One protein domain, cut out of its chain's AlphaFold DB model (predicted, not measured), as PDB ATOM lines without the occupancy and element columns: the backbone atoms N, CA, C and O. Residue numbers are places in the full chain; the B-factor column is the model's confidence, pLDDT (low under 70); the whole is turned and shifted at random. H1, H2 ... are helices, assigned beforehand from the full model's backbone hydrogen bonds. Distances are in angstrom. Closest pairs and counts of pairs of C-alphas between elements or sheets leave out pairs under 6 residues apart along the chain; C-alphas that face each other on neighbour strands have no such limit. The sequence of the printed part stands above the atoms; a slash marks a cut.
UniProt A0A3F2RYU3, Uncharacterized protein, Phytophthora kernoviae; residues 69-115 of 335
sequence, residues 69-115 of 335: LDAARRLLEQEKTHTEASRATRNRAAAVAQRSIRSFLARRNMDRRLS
ATOM      1  N   LEU A  69     394.109 604.798 385.357       70.12
ATOM      2  CA  LEU A  69     393.777 603.859 384.279       70.12
ATOM      3  C   LEU A  69     394.939 602.902 384.001       70.12
ATOM      4  O   LEU A  69     394.709 601.707 383.830       70.12
ATOM      5  N   ASP A  70     396.179 603.391 384.052       72.38
ATOM      6  CA  ASP A  70     397.362 602.535 383.904       72.38
ATOM      7  C   ASP A  70     397.547 601.603 385.103       72.38
ATOM      8  O   ASP A  70     397.861 600.424 384.934       72.38
ATOM      9  N   ALA A  71     397.279 602.082 386.322       73.12
ATOM     10  CA  ALA A  71     397.247 601.229 387.506       73.12
ATOM     11  C   ALA A  71     396.157 600.145 387.403       73.12
ATOM     12  O   ALA A  71     396.413 598.988 387.727       73.12
ATOM     13  N   ALA A  72     394.964 600.490 386.903       73.25
ATOM     14  CA  ALA A  72     393.884 599.528 386.686       73.25
ATOM     15  C   ALA A  72     394.229 598.488 385.603       73.25
ATOM     16  O   ALA A  72     393.967 597.301 385.795       73.25
ATOM     17  N   ARG A  73     394.874 598.901 384.500       77.50
ATOM     18  CA  ARG A  73     395.367 597.981 383.459       77.50
ATOM     19  C   ARG A  73     396.431 597.027 383.994       77.50
ATOM     20  O   ARG A  73     396.323 595.828 383.765       77.50
ATOM     21  N   ARG A  74     397.395 597.527 384.774       78.00
ATOM     22  CA  ARG A  74     398.422 596.688 385.418       78.00
ATOM     23  C   ARG A  74     397.816 595.664 386.377       78.00
ATOM     24  O   ARG A  74     398.282 594.531 386.426       78.00
ATOM     25  N   LEU A  75     396.770 596.037 387.113       75.94
ATOM     26  CA  LEU A  75     396.051 595.109 387.990       75.94
ATOM     27  C   LEU A  75     395.306 594.026 387.196       75.94
ATOM     28  O   LEU A  75     395.369 592.862 387.577       75.94
ATOM     29  N   LEU A  76     394.673 594.380 386.074       78.12
ATOM     30  CA  LEU A  76     394.029 593.418 385.168       78.12
ATOM     31  C   LEU A  76     395.033 592.448 384.528       78.12
ATOM     32  O   LEU A  76     394.752 591.258 384.387       78.12
ATOM     33  N   GLU A  77     396.215 592.931 384.148       81.00
ATOM     34  CA  GLU A  77     397.290 592.088 383.615       81.00
ATOM     35  C   GLU A  77     397.862 591.146 384.681       81.00
ATOM     36  O   GLU A  77     398.070 589.964 384.405       81.00
ATOM     37  N   GLN A  78     398.030 591.619 385.918       76.19
ATOM     38  CA  GLN A  78     398.383 590.772 387.063       76.19
ATOM     39  C   GLN A  78     397.282 589.761 387.409       76.19
ATOM     40  O   GLN A  78     397.561 588.676 387.907       76.19
ATOM     41  N   GLU A  79     396.019 590.076 387.138       69.12
ATOM     42  CA  GLU A  79     394.908 589.160 387.384       69.12
ATOM     43  C   GLU A  79     394.888 587.987 386.390       69.12
ATOM     44  O   GLU A  79     394.529 586.868 386.768       69.12
ATOM     45  N   LYS A  80     395.362 588.199 385.153       77.94
ATOM     46  CA  LYS A  80     395.500 587.145 384.133       77.94
ATOM     47  C   LYS A  80     396.560 586.098 384.482       77.94
ATOM     48  O   LYS A  80     396.423 584.953 384.060       77.94
ATOM     49  N   THR A  81     397.588 586.455 385.254       77.88
ATOM     50  CA  THR A  81     398.656 585.518 385.649       77.88
ATOM     51  C   THR A  81     398.266 584.629 386.832       77.88
ATOM     52  O   THR A  81     398.932 583.630 387.106       77.88
ATOM     53  N   HIS A  82     397.167 584.938 387.522       73.62
ATOM     54  CA  HIS A  82     396.668 584.116 388.616       73.62
ATOM     55  C   HIS A  82     395.836 582.929 388.112       73.62
ATOM     56  O   HIS A  82     394.926 583.060 387.287       73.62
ATOM     57  N   THR A  83     396.090 581.755 388.692       82.88
ATOM     58  CA  THR A  83     395.284 580.551 388.467       82.88
ATOM     59  C   THR A  83     393.821 580.786 388.848       82.88
ATOM     60  O   THR A  83     393.512 581.507 389.804       82.88
ATOM     61  N   GLU A  84     392.898 580.171 388.109       80.44
ATOM     62  CA  GLU A  84     391.450 580.348 388.303       80.44
ATOM     63  C   GLU A  84     391.000 579.996 389.728       80.44
ATOM     64  O   GLU A  84     390.203 580.718 390.326       80.44
ATOM     65  N   ALA A  85     391.592 578.959 390.329       81.31
ATOM     66  CA  ALA A  85     391.334 578.572 391.717       81.31
ATOM     67  C   ALA A  85     391.747 579.659 392.733       81.31
ATOM     68  O   ALA A  85     391.048 579.902 393.723       81.31
ATOM     69  N   SER A  86     392.855 580.362 392.475       81.31
ATOM     70  CA  SER A  86     393.315 581.476 393.311       81.31
ATOM     71  C   SER A  86     392.395 582.695 393.169       81.31
ATOM     72  O   SER A  86     391.992 583.296 394.170       81.31
ATOM     73  N   ARG A  87     391.952 582.995 391.937       80.62
ATOM     74  CA  ARG A  87     390.958 584.046 391.656       80.62
ATOM     75  C   ARG A  87     389.618 583.768 392.342       80.62
ATOM     76  O   ARG A  87     389.089 584.642 393.027       80.62
ATOM     77  N   ALA A  88     389.110 582.539 392.257       84.19
ATOM     78  CA  ALA A  88     387.871 582.135 392.924       84.19
ATOM     79  C   ALA A  88     387.962 582.280 394.454       84.19
ATOM     80  O   ALA A  88     387.036 582.789 395.092       84.19
ATOM     81  N   THR A  89     389.100 581.903 395.044       88.81
ATOM     82  CA  THR A  89     389.340 582.026 396.491       88.81
ATOM     83  C   THR A  89     389.391 583.492 396.933       88.81
ATOM     84  O   THR A  89     388.745 583.864 397.917       88.81
ATOM     85  N   ARG A  90     390.082 584.355 396.175       86.25
ATOM     86  CA  ARG A  90     390.139 585.803 396.434       86.25
ATOM     87  C   ARG A  90     388.761 586.456 396.311       86.25
ATOM     88  O   ARG A  90     388.375 587.214 397.199       86.25
ATOM     89  N   ASN A  91     387.991 586.121 395.277       86.88
ATOM     90  CA  ASN A  91     386.637 586.645 395.082       86.88
ATOM     91  C   ASN A  91     385.693 586.208 396.204       86.88
ATOM     92  O   ASN A  91     384.919 587.018 396.717       86.88
ATOM     93  N   ARG A  92     385.809 584.957 396.664       89.75
ATOM     94  CA  ARG A  92     385.066 584.464 397.828       89.75
ATOM     95  C   ARG A  92     385.440 585.227 399.101       89.75
ATOM     96  O   ARG A  92     384.544 585.636 399.837       89.75
ATOM     97  N   ALA A  93     386.728 585.474 399.339       91.25
ATOM     98  CA  ALA A  93     387.190 586.269 400.477       91.25
ATOM     99  C   ALA A  93     386.695 587.726 400.407       91.25
ATOM    100  O   ALA A  93     386.198 588.255 401.402       91.25
ATOM    101  N   ALA A  94     386.744 588.353 399.229       89.56
ATOM    102  CA  ALA A  94     386.230 589.702 399.004       89.56
ATOM    103  C   ALA A  94     384.715 589.780 399.238       89.56
ATOM    104  O   ALA A  94     384.248 590.691 399.921       89.56
ATOM    105  N   ALA A  95     383.945 588.801 398.756       88.94
ATOM    106  CA  ALA A  95     382.505 588.729 398.986       88.94
ATOM    107  C   ALA A  95     382.167 588.579 400.479       88.94
ATOM    108  O   ALA A  95     381.246 589.233 400.976       88.94
ATOM    109  N   VAL A  96     382.933 587.766 401.218       91.62
ATOM    110  CA  VAL A  96     382.791 587.628 402.676       91.62
ATOM    111  C   VAL A  96     383.125 588.944 403.379       91.62
ATOM    112  O   VAL A  96     382.329 589.407 404.193       91.62
ATOM    113  N   ALA A  97     384.236 589.597 403.029       90.06
ATOM    114  CA  ALA A  97     384.622 590.883 403.603       90.06
ATOM    115  C   ALA A  97     383.576 591.976 403.323       90.06
ATOM    116  O   ALA A  97     383.142 592.671 404.240       90.06
ATOM    117  N   GLN A  98     383.094 592.084 402.083       89.69
ATOM    118  CA  GLN A  98     382.032 593.018 401.706       89.69
ATOM    119  C   GLN A  98     380.732 592.735 402.462       89.69
ATOM    120  O   GLN A  98     380.091 593.671 402.941       89.69
ATOM    121  N   ARG A  99     380.337 591.463 402.610       88.38
ATOM    122  CA  ARG A  99     379.153 591.073 403.390       88.38
ATOM    123  C   ARG A  99     379.312 591.449 404.865       88.38
ATOM    124  O   ARG A  99     378.369 591.980 405.449       88.38
ATOM    125  N   SER A 100     380.488 591.234 405.449       85.75
ATOM    126  CA  SER A 100     380.802 591.608 406.834       85.75
ATOM    127  C   SER A 100     380.813 593.122 407.045       85.75
ATOM    128  O   SER A 100     380.241 593.611 408.012       85.75
ATOM    129  N   ILE A 101     381.380 593.891 406.114       87.81
ATOM    130  CA  ILE A 101     381.367 595.359 406.176       87.81
ATOM    131  C   ILE A 101     379.938 595.884 406.033       87.81
ATOM    132  O   ILE A 101     379.507 596.719 406.826       87.81
ATOM    133  N   ARG A 102     379.166 595.375 405.064       79.94
ATOM    134  CA  ARG A 102     377.758 595.763 404.881       79.94
ATOM    135  C   ARG A 102     376.927 595.441 406.119       79.94
ATOM    136  O   ARG A 102     376.141 596.283 406.540       79.94
ATOM    137  N   SER A 103     377.115 594.267 406.722       79.06
ATOM    138  CA  SER A 103     376.391 593.886 407.937       79.06
ATOM    139  C   SER A 103     376.807 594.734 409.143       79.06
ATOM    140  O   SER A 103     375.939 595.181 409.887       79.06
ATOM    141  N   PHE A 104     378.096 595.045 409.298       81.31
ATOM    142  CA  PHE A 104     378.596 595.940 410.342       81.31
ATOM    143  C   PHE A 104     378.049 597.366 410.195       81.31
ATOM    144  O   PHE A 104     377.536 597.933 411.158       81.31
ATOM    145  N   LEU A 105     378.089 597.935 408.987       74.38
ATOM    146  CA  LEU A 105     377.538 599.263 408.706       74.38
ATOM    147  C   LEU A 105     376.018 599.300 408.901       74.38
ATOM    148  O   LEU A 105     375.494 600.269 409.450       74.38
ATOM    149  N   ALA A 106     375.307 598.244 408.497       70.69
ATOM    150  CA  ALA A 106     373.873 598.119 408.732       70.69
ATOM    151  C   ALA A 106     373.548 598.060 410.233       70.69
ATOM    152  O   ALA A 106     372.664 598.786 410.680       70.69
ATOM    153  N   ARG A 107     374.296 597.270 411.018       72.88
ATOM    154  CA  ARG A 107     374.145 597.185 412.483       72.88
ATOM    155  C   ARG A 107     374.439 598.520 413.161       72.88
ATOM    156  O   ARG A 107     373.587 599.031 413.874       72.88
ATOM    157  N   ARG A 108     375.558 599.166 412.829       70.50
ATOM    158  CA  ARG A 108     375.924 600.482 413.378       70.50
ATOM    159  C   ARG A 108     374.890 601.569 413.057       70.50
ATOM    160  O   ARG A 108     374.630 602.449 413.876       70.50
ATOM    161  N   ASN A 109     374.289 601.518 411.868       64.06
ATOM    162  CA  ASN A 109     373.214 602.433 411.485       64.06
ATOM    163  C   ASN A 109     371.876 602.096 412.158       64.06
ATOM    164  O   ASN A 109     371.094 603.012 412.410       64.06
ATOM    165  N   MET A 110     371.601 600.822 412.445       61.88
ATOM    166  CA  MET A 110     370.431 600.389 413.216       61.88
ATOM    167  C   MET A 110     370.547 600.823 414.675       61.88
ATOM    168  O   MET A 110     369.606 601.419 415.183       61.88
ATOM    169  N   ASP A 111     371.709 600.655 415.305       60.44
ATOM    170  CA  ASP A 111     371.945 601.091 416.687       60.44
ATOM    171  C   ASP A 111     371.733 602.603 416.834       60.44
ATOM    172  O   ASP A 111     371.019 603.049 417.729       60.44
ATOM    173  N   ARG A 112     372.224 603.397 415.870       62.00
ATOM    174  CA  ARG A 112     371.953 604.847 415.785       62.00
ATOM    175  C   ARG A 112     370.483 605.212 415.558       62.00
ATOM    176  O   ARG A 112     370.088 606.343 415.827       62.00
ATOM    177  N   ARG A 113     369.686 604.314 414.975       59.50
ATOM    178  CA  ARG A 113     368.256 604.538 414.687       59.50
ATOM    179  C   ARG A 113     367.347 604.038 415.802       59.50
ATOM    180  O   ARG A 113     366.225 604.529 415.893       59.50
ATOM    181  N   LEU A 114     367.800 603.070 416.592       58.03
ATOM    182  CA  LEU A 114     367.037 602.443 417.668       58.03
ATOM    183  C   LEU A 114     367.327 603.072 419.033       58.03
ATOM    184  O   LEU A 114     366.454 603.020 419.892       58.03
ATOM    185  N   SER A 115     368.484 603.718 419.226       62.16
ATOM    186  CA  SER A 115     368.858 604.342 420.508       62.16
ATOM    187  C   SER A 115     367.836 605.365 421.023       62.16
ATOM    188  O   SER A 115     367.611 605.445 422.230       62.16
TER     189      SER A 115
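Overview. This is residues 69 to 115 of the 335 residues of an uncharacterized protein of Phytophthora kernoviae (UniProt A0A3F2RYU3). One long helix, H2, makes the length of an open, flat L, and a shorter helix, H1, makes its other arm, the two meeting at a corner near the end of H1 and the beginning of H2. The printed part has 47 residues with two named helices, H1 then H2, and no named strand; the class is all helix. It is extended, with a radius of gyration of the C-alphas of 16.6 A and spans of 49 by 26 by 5 A.

Arrangement. H2, residues 84 to 114, and H1, residues 69 to 80, are close but not clearly touching, with 1 pair of C-alphas within 8 A. The closest C-alphas are those of Glu 79 and Arg 87, 7.7 A apart. Their lines stand at a steep tilt of 56 degrees, and they run opposite ways. In H1 and H2 every O i to N i+4 pair is within hydrogen-bond range.

Along the chain. H2 measures 44.1 A from C-alpha 84 at (391.450, 580.348, 388.303) to C-alpha 114 at (367.037, 602.443, 417.668). H1 measures 16.8 A and begins with C-alpha 69 at (393.777, 603.859, 384.279).

Size, cuts and confidence. The two C-alphas farthest apart, those of Thr 81 and Ser 115, are 49.6 A apart. The printed part has no cut, and the link from H1 to H2 is tight. Residues 88 to 115, of which 88 to 114 belong to H2, stand free. The mean pLDDT of the printed part is 77.8, with residue 79 and residues 109 to 115 under 70.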